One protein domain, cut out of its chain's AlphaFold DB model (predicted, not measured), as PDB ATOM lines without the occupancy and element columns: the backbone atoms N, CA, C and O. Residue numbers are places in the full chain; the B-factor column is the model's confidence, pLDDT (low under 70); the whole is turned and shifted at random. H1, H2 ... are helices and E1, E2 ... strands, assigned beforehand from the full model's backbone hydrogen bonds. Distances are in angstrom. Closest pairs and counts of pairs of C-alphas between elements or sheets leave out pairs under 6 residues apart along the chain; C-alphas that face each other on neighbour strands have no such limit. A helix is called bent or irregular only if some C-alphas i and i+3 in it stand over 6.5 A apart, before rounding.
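Overview. This is residues 260 to 362 of the 556 residues of an uncharacterized protein of Phytophthora infestans (strain T30-4) (UniProt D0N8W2). A strand hairpin, E1 and E2, and the long helix H1 lead away in different directions from a small cluster of helices, in which H6 crosses H4. H5 folds back along the first part of H6, H2 lies over on the other side of the cluster, and the first residues of H1, 260 to 266, stick out. The printed part has 103 residues, with named elements in the order H1, H2, H3, E1, E2, H4, H5, H6; the one sheet has the order E1 - E2, antiparallel, and the class is mostly helix. The whole is compact, with a radius of gyration of the C-alphas of 13.9 A and spans of 42 by 37 by 28 A.

Arrangement. E1, residues 300 to 305, and E2, residues 310 to 315, form a hairpin, antiparallel at 145 degrees between their directions; N 301 and O 314 are 2.8 A apart and N 312 and O 303 3.0 A, both within hydrogen-bond range. The closest C-alphas of E2 and H6, residues 350 to 362, are those of Leu 315 and Ser 351, 7.3 A apart. H6 touches H4, residues 318 to 331, closest at the C-alphas of Ser 325 and Met 356, 4.7 A, at a steep tilt of 63 degrees, the same way. H5, residues 336 to 343, and H6 form a helical hairpin at a shallow tilt of 22 degrees, opposite ways; they only just touch, with 3 pairs of C-alphas within 8 A, the closest Leu 343 and Arg 353, 7.1 A, and H6 uses residues 350 to 353 alone. H1, residues 260 to 275, touches H4 with residues 270 to 275 alone, closest at the C-alphas of Ile 274 and Leu 324, 6.2 A, at a tilt of 36 degrees, only just steep, the same way. H2, residues 280 to 288, only just touches H3, residues 296 to 299, with 3 pairs of C-alphas within 8 A, the closest Leu 286 and Asn 296, 5.7 A. H2 and H4 are apart. In H2, H4, H5 and H6 every O i to N i+4 pair is within hydrogen-bond range, in H1 10 of 12, and H3 is too short for such a pair.

Along the chain. H1 begins at C-alpha 260, (189.672, 188.907, 195.498), and is 22.5 A long; it is irregular, but only just: C-alphas 270 and 273 are 6.8 A apart. E1 is 15.4 A long and E2 17.2 A. H4 is 19.7 A long. H6 is 18.8 A long and ends at C-alpha 362, (201.790, 199.937, 220.239).

Size, cuts and confidence. The two C-alphas farthest apart are those of Asp 307 and Gly 334, 43.3 A. The printed part has no cut, and no link is long. The mean pLDDT of the printed part is 75.0; residues 288 to 297, 307 to 308, 330 to 341, 345 and 347 to 348 are under 70.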
ATOM      1  N   ARG A 260     189.269 188.045 194.371       82.88
ATOM      2  CA  ARG A 260     189.672 188.907 195.498       82.88
ATOM      3  C   ARG A 260     188.534 189.102 196.500       82.88
ATOM      4  O   ARG A 260     188.755 189.229 197.703       82.88
ATOM      5  N   GLU A 261     187.308 189.060 196.009       87.25
ATOM      6  CA  GLU A 261     186.067 189.194 196.760       87.25
ATOM      7  C   GLU A 261     185.890 188.004 197.715       87.25
ATOM      8  O   GLU A 261     185.537 188.198 198.879       87.25
ATOM      9  N   GLU A 262     186.238 186.782 197.287       87.50
ATOM     10  CA  GLU A 262     186.250 185.608 198.172       87.50
ATOM     11  C   GLU A 262     187.316 185.729 199.276       87.50
ATOM     12  O   GLU A 262     187.068 185.302 200.405       87.50
ATOM     13  N   VAL A 263     188.475 186.345 198.999       86.94
ATOM     14  CA  VAL A 263     189.499 186.631 200.026       86.94
ATOM     15  C   VAL A 263     188.951 187.601 201.074       86.94
ATOM     16  O   VAL A 263     189.036 187.316 202.271       86.94
ATOM     17  N   VAL A 264     188.334 188.709 200.646       87.50
ATOM     18  CA  VAL A 264     187.739 189.711 201.551       87.50
ATOM     19  C   VAL A 264     186.620 189.101 202.400       87.50
ATOM     20  O   VAL A 264     186.614 189.290 203.616       87.50
ATOM     21  N   LEU A 265     185.715 188.322 201.798       87.44
ATOM     22  CA  LEU A 265     184.649 187.621 202.525       87.44
ATOM     23  C   LEU A 265     185.217 186.616 203.538       87.44
ATOM     24  O   LEU A 265     184.796 186.608 204.692       87.44
ATOM     25  N   THR A 266     186.247 185.847 203.166       87.31
ATOM     26  CA  THR A 266     186.906 184.897 204.083       87.31
ATOM     27  C   THR A 266     187.563 185.611 205.275       87.31
ATOM     28  O   THR A 266     187.531 185.099 206.394       87.31
ATOM     29  N   ILE A 267     188.122 186.813 205.081       87.50
ATOM     30  CA  ILE A 267     188.655 187.647 206.176       87.50
ATOM     31  C   ILE A 267     187.519 188.198 207.057       87.50
ATOM     32  O   ILE A 267     187.663 188.257 208.281       87.50
ATOM     33  N   GLN A 268     186.373 188.570 206.478       86.56
ATOM     34  CA  GLN A 268     185.202 189.020 207.240       86.56
ATOM     35  C   GLN A 268     184.615 187.894 208.101       86.56
ATOM     36  O   GLN A 268     184.428 188.092 209.302       86.56
ATOM     37  N   ASP A 269     184.402 186.701 207.542       85.12
ATOM     38  CA  ASP A 269     183.905 185.544 208.296       85.12
ATOM     39  C   ASP A 269     184.883 185.103 209.393       85.12
ATOM     40  O   ASP A 269     184.456 184.769 210.500       85.12
ATOM     41  N   LEU A 270     186.196 185.199 209.152       84.44
ATOM     42  CA  LEU A 270     187.218 184.924 210.166       84.44
ATOM     43  C   LEU A 270     187.291 186.011 211.259       84.44
ATOM     44  O   LEU A 270     187.636 185.717 212.398       84.44
ATOM     45  N   THR A 271     186.948 187.271 210.973       85.25
ATOM     46  CA  THR A 271     187.024 188.362 211.973       85.25
ATOM     47  C   THR A 271     185.718 188.619 212.732       85.25
ATOM     48  O   THR A 271     185.750 189.080 213.876       85.25
ATOM     49  N   LYS A 272     184.567 188.268 212.159       84.88
ATOM     50  CA  LYS A 272     183.225 188.477 212.729       84.88
ATOM     51  C   LYS A 272     182.997 187.779 214.088       84.88
ATOM     52  O   LYS A 272     182.526 188.459 215.003       84.88
ATOM     53  N   PRO A 273     183.398 186.510 214.326       82.19
ATOM     54  CA  PRO A 273     183.309 185.895 215.655       82.19
ATOM     55  C   PRO A 273     184.208 186.573 216.702       82.19
ATOM     56  O   PRO A 273     183.832 186.652 217.870       82.19
ATOM     57  N   ILE A 274     185.361 187.125 216.296       84.38
ATOM     58  CA  ILE A 274     186.248 187.881 217.197       84.38
ATOM     59  C   ILE A 274     185.518 189.128 217.710       84.38
ATOM     60  O   ILE A 274     185.501 189.392 218.911       84.38
ATOM     61  N   GLN A 275     184.849 189.869 216.822       82.62
ATOM     62  CA  GLN A 275     184.067 191.058 217.188       82.62
ATOM     63  C   GLN A 275     182.926 190.737 218.175       82.62
ATOM     64  O   GLN A 275     182.565 191.584 218.991       82.62
ATOM     65  N   GLN A 276     182.406 189.505 218.165       82.06
ATOM     66  CA  GLN A 276     181.352 189.025 219.070       82.06
ATOM     67  C   GLN A 276     181.864 188.556 220.449       82.06
ATOM     68  O   GLN A 276     181.066 188.230 221.335       82.06
ATOM     69  N   ILE A 277     183.177 188.562 220.702       79.81
ATOM     70  CA  ILE A 277     183.716 188.368 222.056       79.81
ATOM     71  C   ILE A 277     183.311 189.580 222.907       79.81
ATOM     72  O   ILE A 277     183.736 190.702 222.633       79.81
ATOM     73  N   THR A 278     182.494 189.368 223.941       77.88
ATOM     74  CA  THR A 278     182.079 190.403 224.917       77.88
ATOM     75  C   THR A 278     182.428 190.036 226.360       77.88
ATOM     76  O   THR A 278     182.329 190.868 227.257       77.88
ATOM     77  N   ASN A 279     182.822 188.786 226.609       72.44
ATOM     78  CA  ASN A 279     183.075 188.258 227.942       72.44
ATOM     79  C   ASN A 279     184.035 187.056 227.907       72.44
ATOM     80  O   ASN A 279     184.326 186.482 226.854       72.44
ATOM     81  N   ARG A 280     184.480 186.649 229.101       72.06
ATOM     82  CA  ARG A 280     185.357 185.496 229.350       72.06
ATOM     83  C   ARG A 280     184.860 184.183 228.727       72.06
ATOM     84  O   ARG A 280     185.670 183.442 228.182       72.06
ATOM     85  N   GLY A 281     183.562 183.888 228.805       73.69
ATOM     86  CA  GLY A 281     182.995 182.634 228.303       73.69
ATOM     87  C   GLY A 281     183.125 182.498 226.786       73.69
ATOM     88  O   GLY A 281     183.493 181.433 226.299       73.69
ATOM     89  N   HIS A 282     182.919 183.592 226.044       77.56
ATOM     90  CA  HIS A 282     183.086 183.600 224.585       77.56
ATOM     91  C   HIS A 282     184.541 183.275 224.198       77.56
ATOM     92  O   HIS A 282     184.770 182.474 223.295       77.56
ATOM     93  N   LEU A 283     185.518 183.827 224.930       75.94
ATOM     94  CA  LEU A 283     186.941 183.546 224.718       75.94
ATOM     95  C   LEU A 283     187.328 182.104 225.092       75.94
ATOM     96  O   LEU A 283     188.068 181.466 224.345       75.94
ATOM     97  N   GLU A 284     186.841 181.569 226.219       73.00
ATOM     98  CA  GLU A 284     187.111 180.169 226.584       73.00
ATOM     99  C   GLU A 284     186.535 179.200 225.547       73.00
ATOM    100  O   GLU A 284     187.228 178.262 225.156       73.00
ATOM    101  N   ASN A 285     185.315 179.432 225.056       76.19
ATOM    102  CA  ASN A 285     184.700 178.582 224.034       76.19
ATOM    103  C   ASN A 285     185.538 178.559 222.743       76.19
ATOM    104  O   ASN A 285     185.862 177.474 222.259       76.19
ATOM    105  N   LEU A 286     185.962 179.740 222.275       77.00
ATOM    106  CA  LEU A 286     186.770 179.937 221.066       77.00
ATOM    107  C   LEU A 286     188.155 179.264 221.139       77.00
ATOM    108  O   LEU A 286     188.633 178.713 220.153       77.00
ATOM    109  N   LEU A 287     188.816 179.317 222.303       73.75
ATOM    110  CA  LEU A 287     190.197 178.834 222.465       73.75
ATOM    111  C   LEU A 287     190.319 177.386 222.960       73.75
ATOM    112  O   LEU A 287     191.374 176.779 222.782       73.75
ATOM    113  N   THR A 288     189.299 176.838 223.629       67.81
ATOM    114  CA  THR A 288     189.405 175.534 224.325       67.81
ATOM    115  C   THR A 288     188.589 174.405 223.697       67.81
ATOM    116  O   THR A 288     188.658 173.278 224.185       67.81
ATOM    117  N   ASN A 289     187.821 174.686 222.637       62.72
ATOM    118  CA  ASN A 289     186.942 173.733 221.941       62.72
ATOM    119  C   ASN A 289     185.966 172.965 222.867       62.72
ATOM    120  O   ASN A 289     185.568 171.837 222.583       62.72
ATOM    121  N   ARG A 290     185.591 173.563 224.010       56.97
ATOM    122  CA  ARG A 290     184.688 172.954 225.010       56.97
ATOM    123  C   ARG A 290     183.240 172.842 224.546       56.97
ATOM    124  O   ARG A 290     182.519 171.974 225.028       56.97
ATOM    125  N   ILE A 291     182.822 173.722 223.642       53.88
ATOM    126  CA  ILE A 291     181.584 173.583 222.881       53.88
ATOM    127  C   ILE A 291     182.023 173.251 221.459       53.88
ATOM    128  O   ILE A 291     182.849 173.965 220.895       53.88
ATOM    129  N   ASN A 292     181.519 172.141 220.919       50.34
ATOM    130  CA  ASN A 292     181.980 171.558 219.659       50.34
ATOM    131  C   ASN A 292     181.410 172.322 218.448       50.34
ATOM    132  O   ASN A 292     180.549 171.818 217.727       50.34
ATOM    133  N   THR A 293     181.834 173.576 218.281       53.09
ATOM    134  CA  THR A 293     181.413 174.480 217.206       53.09
ATOM    135  C   THR A 293     182.448 174.497 216.088       53.09
ATOM    136  O   THR A 293     183.637 174.690 216.340       53.09
ATOM    137  N   THR A 294     181.990 174.349 214.842       58.06
ATOM    138  CA  THR A 294     182.832 174.311 213.629       58.06
ATOM    139  C   THR A 294     183.804 175.485 213.530       58.06
ATOM    140  O   THR A 294     184.961 175.276 213.170       58.06
ATOM    141  N   THR A 295     183.366 176.674 213.958       61.25
ATOM    142  CA  THR A 295     184.156 177.911 214.056       61.25
ATOM    143  C   THR A 295     185.530 177.731 214.695       61.25
ATOM    144  O   THR A 295     186.484 178.378 214.277       61.25
ATOM    145  N   ASN A 296     185.689 176.848 215.687       66.31
ATOM    146  CA  ASN A 296     186.970 176.697 216.387       66.31
ATOM    147  C   ASN A 296     188.091 176.197 215.454       66.31
ATOM    148  O   ASN A 296     189.259 176.488 215.702       66.31
ATOM    149  N   HIS A 297     187.751 175.502 214.363       67.75
ATOM    150  CA  HIS A 297     188.717 175.062 213.352       67.75
ATOM    151  C   HIS A 297     189.097 176.151 212.336       67.75
ATOM    152  O   HIS A 297     190.091 175.987 211.631       67.75
ATOM    153  N   ASP A 298     188.344 177.251 212.269       70.12
ATOM    154  CA  ASP A 298     188.729 178.436 211.498       70.12
ATOM    155  C   ASP A 298     189.762 179.269 212.275       70.12
ATOM    156  O   ASP A 298     190.640 179.881 211.676       70.12
ATOM    157  N   PHE A 299     189.720 179.227 213.615       73.62
ATOM    158  CA  PHE A 299     190.664 179.924 214.500       73.62
ATOM    159  C   PHE A 299     191.887 179.109 214.916       73.62
ATOM    160  O   PHE A 299     192.865 179.714 215.357       73.62
ATOM    161  N   LEU A 300     191.862 177.775 214.815       76.12
ATOM    162  CA  LEU A 300     192.926 176.898 215.316       76.12
ATOM    163  C   LEU A 300     193.468 175.952 214.235       76.12
ATOM    164  O   LEU A 300     192.738 175.125 213.690       76.12
ATOM    165  N   TYR A 301     194.780 176.014 213.999       77.88
ATOM    166  CA  TYR A 301     195.514 175.046 213.188       77.88
ATOM    167  C   TYR A 301     196.152 173.953 214.054       77.88
ATOM    168  O   TYR A 301     196.457 174.177 215.227       77.88
ATOM    169  N   TYR A 302     196.362 172.770 213.469       75.25
ATOM    170  CA  TYR A 302     197.096 171.671 214.104       75.25
ATOM    171  C   TYR A 302     198.575 171.718 213.715       75.25
ATOM    172  O   TYR A 302     198.897 171.612 212.528       75.25
ATOM    173  N   GLU A 303     199.476 171.821 214.693       74.38
ATOM    174  CA  GLU A 303     200.917 171.672 214.472       74.38
ATOM    175  C   GLU A 303     201.367 170.249 214.856       74.38
ATOM    176  O   GLU A 303     201.068 169.797 215.966       74.38
ATOM    177  N   PRO A 304     202.064 169.513 213.969       73.00
ATOM    178  CA  PRO A 304     202.557 168.171 214.265       73.00
ATOM    179  C   PRO A 304     203.752 168.205 215.227       73.00
ATOM    180  O   PRO A 304     204.769 168.841 214.957       73.00
ATOM    181  N   ILE A 305     203.663 167.446 216.317       73.88
ATOM    182  CA  ILE A 305     204.739 167.290 217.300       73.88
ATOM    183  C   ILE A 305     205.638 166.116 216.887       73.88
ATOM    184  O   ILE A 305     205.166 164.994 216.688       73.88
ATOM    185  N   GLY A 306     206.951 166.351 216.824       75.00
ATOM    186  CA  GLY A 306     207.952 165.298 216.626       75.00
ATOM    187  C   GLY A 306     207.875 164.649 215.243       75.00
ATOM    188  O   GLY A 306     208.198 165.284 214.244       75.00
ATOM    189  N   ASP A 307     207.478 163.375 215.183       69.44
ATOM    190  CA  ASP A 307     207.288 162.648 213.919       69.44
ATOM    191  C   ASP A 307     205.913 162.898 213.270       69.44
ATOM    192  O   ASP A 307     205.690 162.480 212.135       69.44
ATOM    193  N   GLY A 308     205.007 163.601 213.960       68.38
ATOM    194  CA  GLY A 308     203.656 163.913 213.493       68.38
ATOM    195  C   GLY A 308     202.569 162.929 213.928       68.38
ATOM    196  O   GLY A 308     201.421 163.107 213.525       68.38
ATOM    197  N   ARG A 309     202.872 161.933 214.777       73.88
ATOM    198  CA  ARG A 309     201.840 161.087 215.424       73.88
ATOM    199  C   ARG A 309     201.024 161.823 216.491       73.88
ATOM    200  O   ARG A 309     199.960 161.350 216.880       73.88
ATOM    201  N   LEU A 310     201.534 162.946 216.993       75.00
ATOM    202  CA  LEU A 310     200.882 163.820 217.967       75.00
ATOM    203  C   LEU A 310     200.719 165.222 217.371       75.00
ATOM    204  O   LEU A 310     201.496 165.621 216.505       75.00
ATOM    205  N   VAL A 311     199.733 165.975 217.859       74.19
ATOM    206  CA  VAL A 311     199.484 167.365 217.452       74.19
ATOM    207  C   VAL A 311     199.259 168.261 218.665       74.19
ATOM    208  O   VAL A 311     198.669 167.833 219.657       74.19
ATOM    209  N   GLU A 312     199.677 169.518 218.558       76.19
ATOM    210  CA  GLU A 312     199.160 170.623 219.370       76.19
ATOM    211  C   GLU A 312     198.297 171.553 218.506       76.19
ATOM    212  O   GLU A 312     198.298 171.454 217.277       76.19
ATOM    213  N   THR A 313     197.528 172.440 219.137       74.00
ATOM    214  CA  THR A 313     196.754 173.475 218.440       74.00
ATOM    215  C   THR A 313     197.350 174.861 218.669       74.00
ATOM    216  O   THR A 313     197.840 175.174 219.755       74.00
ATOM    217  N   LYS A 314     197.297 175.705 217.637       76.94
ATOM    218  CA  LYS A 314     197.799 177.089 217.618       76.94
ATOM    219  C   LYS A 314     196.823 177.987 216.865       76.94
ATOM    220  O   LYS A 314     196.081 177.500 216.019       76.94
ATOM    221  N   LEU A 315     196.807 179.288 217.166       80.38
ATOM    222  CA  LEU A 315     195.959 180.240 216.436       80.38
ATOM    223  C   LEU A 315     196.331 180.287 214.947       80.38
ATOM    224  O   LEU A 315     197.514 180.323 214.618       80.38
ATOM    225  N   VAL A 316     195.316 180.291 214.076       77.81
ATOM    226  CA  VAL A 316     195.435 180.084 212.621       77.81
ATOM    227  C   VAL A 316     196.418 181.035 211.940       77.81
ATOM    228  O   VAL A 316     197.123 180.605 211.039       77.81
ATOM    229  N   SER A 317     196.485 182.302 212.355       82.31
ATOM    230  CA  SER A 317     197.291 183.330 211.693       82.31
ATOM    231  C   SER A 317     197.673 184.477 212.628       82.31
ATOM    232  O   SER A 317     197.086 184.660 213.704       82.31
ATOM    233  N   GLU A 318     198.647 185.287 212.210       80.69
ATOM    234  CA  GLU A 318     199.026 186.501 212.937       80.69
ATOM    235  C   GLU A 318     197.937 187.574 212.889       80.69
ATOM    236  O   GLU A 318     197.716 188.241 213.899       80.69
ATOM    237  N   MET A 319     197.196 187.694 211.779       85.44
ATOM    238  CA  MET A 319     196.020 188.567 211.698       85.44
ATOM    239  C   MET A 319     195.006 188.235 212.798       85.44
ATOM    240  O   MET A 319     194.569 189.124 213.531       85.44
ATOM    241  N   VAL A 320     194.696 186.947 212.982       84.31
ATOM    242  CA  VAL A 320     193.799 186.479 214.048       84.31
ATOM    243  C   VAL A 320     194.379 186.770 215.432       84.31
ATOM    244  O   VAL A 320     193.646 187.237 216.305       84.31
ATOM    245  N   CYS A 321     195.687 186.589 215.640       82.81
ATOM    246  CA  CYS A 321     196.339 186.973 216.896       82.81
ATOM    247  C   CYS A 321     196.186 188.480 217.176       82.81
ATOM    248  O   CYS A 321     195.717 188.845 218.257       82.81
ATOM    249  N   LYS A 322     196.487 189.344 216.193       82.44
ATOM    250  CA  LYS A 322     196.352 190.809 216.282       82.44
ATOM    251  C   LYS A 322     194.907 191.211 216.588       82.44
ATOM    252  O   LYS A 322     194.672 191.969 217.528       82.44
ATOM    253  N   LYS A 323     193.923 190.649 215.877       84.31
ATOM    254  CA  LYS A 323     192.497 190.981 216.058       84.31
ATOM    255  C   LYS A 323     191.916 190.476 217.382       84.31
ATOM    256  O   LYS A 323     191.153 191.217 218.005       84.31
ATOM    257  N   LEU A 324     192.301 189.290 217.874       82.94
ATOM    258  CA  LEU A 324     191.961 188.891 219.250       82.94
ATOM    259  C   LEU A 324     192.604 189.848 220.266       82.94
ATOM    260  O   LEU A 324     191.924 190.273 221.195       82.94
ATOM    261  N   SER A 325     193.878 190.220 220.104       79.38
ATOM    262  CA  SER A 325     194.561 191.137 221.029       79.38
ATOM    263  C   SER A 325     193.902 192.514 221.103       79.38
ATOM    264  O   SER A 325     193.610 192.979 222.203       79.38
ATOM    265  N   GLU A 326     193.616 193.135 219.956       79.25
ATOM    266  CA  GLU A 326     192.881 194.404 219.862       79.25
ATOM    267  C   GLU A 326     191.515 194.311 220.565       79.25
ATOM    268  O   GLU A 326     191.173 195.161 221.392       79.25
ATOM    269  N   ARG A 327     190.750 193.239 220.305       80.19
ATOM    270  CA  ARG A 327     189.435 193.037 220.926       80.19
ATOM    271  C   ARG A 327     189.527 192.839 222.438       80.19
ATOM    272  O   ARG A 327     188.730 193.417 223.170       80.19
ATOM    273  N   LEU A 328     190.477 192.039 222.919       76.56
ATOM    274  CA  LEU A 328     190.639 191.751 224.348       76.56
ATOM    275  C   LEU A 328     191.138 192.965 225.138       76.56
ATOM    276  O   LEU A 328     190.761 193.114 226.299       76.56
ATOM    277  N   LEU A 329     191.917 193.854 224.512       73.19
ATOM    278  CA  LEU A 329     192.264 195.155 225.088       73.19
ATOM    279  C   LEU A 329     191.018 196.040 225.263       73.19
ATOM    280  O   LEU A 329     190.805 196.556 226.354       73.19
ATOM    281  N   GLY A 330     190.165 196.159 224.237       68.31
ATOM    282  CA  GLY A 330     188.964 197.006 224.297       68.31
ATOM    283  C   GLY A 330     187.805 196.457 225.145       68.31
ATOM    284  O   GLY A 330     187.052 197.227 225.729       68.31
ATOM    285  N   VAL A 331     187.641 195.132 225.235       65.62
ATOM    286  CA  VAL A 331     186.533 194.486 225.981       65.62
ATOM    287  C   VAL A 331     186.854 194.297 227.468       65.62
ATOM    288  O   VAL A 331     185.946 194.142 228.288       65.62
ATOM    289  N   ILE A 332     188.140 194.256 227.826       63.91
ATOM    290  CA  ILE A 332     188.605 193.815 229.151       63.91
ATOM    291  C   ILE A 332     189.564 194.844 229.773       63.91
ATOM    292  O   ILE A 332     190.484 194.507 230.526       63.91
ATOM    293  N   ASP A 333     189.304 196.124 229.491       59.69
ATOM    294  CA  ASP A 333     189.927 197.235 230.204       59.69
ATOM    295  C   ASP A 333     189.675 197.119 231.724       59.69
ATOM    296  O   ASP A 333     188.681 196.543 232.184       59.69
ATOM    297  N   GLY A 334     190.657 197.541 232.519       58.91
ATOM    298  CA  GLY A 334     190.721 197.328 233.970       58.91
ATOM    299  C   GLY A 334     190.907 195.872 234.444       58.91
ATOM    300  O   GLY A 334     191.387 195.660 235.556       58.91
ATOM    301  N   ARG A 335     190.600 194.848 233.629       65.19
ATOM    302  CA  ARG A 335     190.599 193.416 234.028       65.19
ATOM    303  C   ARG A 335     191.678 192.559 233.356       65.19
ATOM    304  O   ARG A 335     191.610 191.332 233.360       65.19
ATOM    305  N   MET A 336     192.734 193.186 232.842       65.81
ATOM    306  CA  MET A 336     193.835 192.524 232.122       65.81
ATOM    307  C   MET A 336     194.471 191.328 232.868       65.81
ATOM    308  O   MET A 336     194.873 190.346 232.246       65.81
ATOM    309  N   ASN A 337     194.520 191.369 234.206       65.69
ATOM    310  CA  ASN A 337     195.037 190.268 235.028       65.69
ATOM    311  C   ASN A 337     194.149 189.005 234.990       65.69
ATOM    312  O   ASN A 337     194.674 187.897 235.091       65.69
ATOM    313  N   GLU A 338     192.834 189.144 234.792       65.56
ATOM    314  CA  GLU A 338     191.920 188.009 234.598       65.56
ATOM    315  C   GLU A 338     192.145 187.348 233.233       65.56
ATOM    316  O   GLU A 338     192.146 186.122 233.139       65.56
ATOM    317  N   VAL A 339     192.394 188.148 232.187       67.94
ATOM    318  CA  VAL A 339     192.729 187.642 230.842       67.94
ATOM    319  C   VAL A 339     194.058 186.901 230.874       67.94
ATOM    320  O   VAL A 339     194.155 185.787 230.367       67.94
ATOM    321  N   LYS A 340     195.068 187.479 231.531       68.50
ATOM    322  CA  LYS A 340     196.373 186.845 231.745       68.50
ATOM    323  C   LYS A 340     196.219 185.485 232.433       68.50
ATOM    324  O   LYS A 340     196.636 184.484 231.864       68.50
ATOM    325  N   GLY A 341     195.511 185.426 233.564       68.12
ATOM    326  CA  GLY A 341     195.240 184.176 234.288       68.12
ATOM    327  C   GLY A 341     194.325 183.167 233.571       68.12
ATOM    328  O   GLY A 341     194.218 182.031 234.025       68.12
ATOM    329  N   LEU A 342     193.664 183.561 232.478       70.31
ATOM    330  CA  LEU A 342     192.901 182.679 231.587       70.31
ATOM    331  C   LEU A 342     193.781 182.125 230.463       70.31
ATOM    332  O   LEU A 342     193.697 180.942 230.148       70.31
ATOM    333  N   LEU A 343     194.619 182.971 229.855       72.94
ATOM    334  CA  LEU A 343     195.534 182.565 228.789       72.94
ATOM    335  C   LEU A 343     196.744 181.790 229.330       72.94
ATOM    336  O   LEU A 343     197.319 180.984 228.598       72.94
ATOM    337  N   ASP A 344     197.157 182.020 230.574       70.25
ATOM    338  CA  ASP A 344     198.216 181.260 231.238       70.25
ATOM    339  C   ASP A 344     197.792 179.790 231.417       70.25
ATOM    340  O   ASP A 344     196.715 179.476 231.916       70.25
ATOM    341  N   GLY A 345     198.645 178.865 230.970       66.56
ATOM    342  CA  GLY A 345     198.338 177.430 230.944       66.56
ATOM    343  C   GLY A 345     197.576 176.940 229.704       66.56
ATOM    344  O   GLY A 345     197.474 175.730 229.523       66.56
ATOM    345  N   ILE A 346     197.114 177.829 228.812       70.50
ATOM    346  CA  ILE A 346     196.591 177.461 227.483       70.50
ATOM    347  C   ILE A 346     197.754 177.491 226.462       70.50
ATOM    348  O   ILE A 346     198.302 178.573 226.209       70.50
ATOM    349  N   PRO A 347     198.157 176.354 225.850       67.75
ATOM    350  CA  PRO A 347     199.228 176.340 224.846       67.75
ATOM    351  C   PRO A 347     198.900 177.130 223.561       67.75
ATOM    352  O   PRO A 347     199.721 177.980 223.208       67.75
ATOM    353  N   PRO A 348     197.705 176.998 222.932       66.50
ATOM    354  CA  PRO A 348     197.333 177.793 221.750       66.50
ATOM    355  C   PRO A 348     197.434 179.311 221.944       66.50
ATOM    356  O   PRO A 348     197.666 180.052 220.994       66.50
ATOM    357  N   ALA A 349     197.280 179.783 223.184       72.69
ATOM    358  CA  ALA A 349     197.338 181.194 223.538       72.69
ATOM    359  C   ALA A 349     198.770 181.760 223.633       72.69
ATOM    360  O   ALA A 349     198.931 182.924 223.991       72.69
ATOM    361  N   ALA A 350     199.820 180.982 223.345       72.94
ATOM    362  CA  ALA A 350     201.201 181.462 223.426       72.94
ATOM    363  C   ALA A 350     201.485 182.646 222.486       72.94
ATOM    364  O   ALA A 350     202.029 183.656 222.938       72.94
ATOM    365  N   SER A 351     201.051 182.564 221.224       75.31
ATOM    366  CA  SER A 351     201.121 183.681 220.273       75.31
ATOM    367  C   SER A 351     200.240 184.851 220.717       75.31
ATOM    368  O   SER A 351     200.681 185.998 220.690       75.31
ATOM    369  N   LEU A 352     199.035 184.570 221.231       78.56
ATOM    370  CA  LEU A 352     198.113 185.593 221.729       78.56
ATOM    371  C   LEU A 352     198.688 186.392 222.909       78.56
ATOM    372  O   LEU A 352     198.548 187.611 222.933       78.56
ATOM    373  N   ARG A 353     199.378 185.748 223.861       77.00
ATOM    374  CA  ARG A 353     200.051 186.442 224.979       77.00
ATOM    375  C   ARG A 353     201.162 187.381 224.484       77.00
ATOM    376  O   ARG A 353     201.326 188.457 225.055       77.00
ATOM    377  N   GLY A 354     201.878 187.009 223.417       78.19
ATOM    378  CA  GLY A 354     202.844 187.880 222.734       78.19
ATOM    379  C   GLY A 354     202.166 189.061 222.033       78.19
ATOM    380  O   GLY A 354     202.451 190.212 222.355       78.19
ATOM    381  N   SER A 355     201.193 188.773 221.169       80.06
ATOM    382  CA  SER A 355     200.402 189.763 220.423       80.06
ATOM    383  C   SER A 355     199.654 190.750 221.339       80.06
ATOM    384  O   SER A 355     199.537 191.930 221.028       80.06
ATOM    385  N   MET A 356     199.199 190.323 222.525       78.75
ATOM    386  CA  MET A 356     198.587 191.221 223.516       78.75
ATOM    387  C   MET A 356     199.600 192.173 224.160       78.75
ATOM    388  O   MET A 356     199.266 193.330 224.414       78.75
ATOM    389  N   PHE A 357     200.823 191.707 224.431       80.50
ATOM    390  CA  PHE A 357     201.903 192.566 224.922       80.50
ATOM    391  C   PHE A 357     202.305 193.597 223.854       80.50
ATOM    392  O   PHE A 357     202.408 194.784 224.154       80.50
ATOM    393  N   GLU A 358     202.450 193.146 222.610       83.81
ATOM    394  CA  GLU A 358     202.748 193.960 221.432       83.81
ATOM    395  C   GLU A 358     201.669 195.023 221.178       83.81
ATOM    396  O   GLU A 358     201.958 196.217 221.222       83.81
ATOM    397  N   ALA A 359     200.398 194.637 221.034       81.56
ATOM    398  CA  ALA A 359     199.293 195.577 220.822       81.56
ATOM    399  C   ALA A 359     199.170 196.612 221.960       81.56
ATOM    400  O   ALA A 359     198.923 197.795 221.705       81.56
ATOM    401  N   LYS A 360     199.420 196.205 223.214       79.44
ATOM    402  CA  LYS A 360     199.458 197.115 224.372       79.44
ATOM    403  C   LYS A 360     200.658 198.067 224.343       79.44
ATOM    404  O   LYS A 360     200.545 199.201 224.810       79.44
ATOM    405  N   ALA A 361     201.792 197.633 223.801       84.00
ATOM    406  CA  ALA A 361     202.967 198.473 223.615       84.00
ATOM    407  C   ALA A 361     202.793 199.465 222.451       84.00
ATOM    408  O   ALA A 361     203.102 200.641 222.628       84.00
ATOM    409  N   HIS A 362     202.198 199.045 221.330       86.00
ATOM    410  CA  HIS A 362     201.790 199.937 220.239       86.00
ATOM    411  C   HIS A 362     200.805 201.019 220.693       86.00
ATOM    412  O   HIS A 362     200.999 202.185 220.355       86.00
TER     413      HIS A 362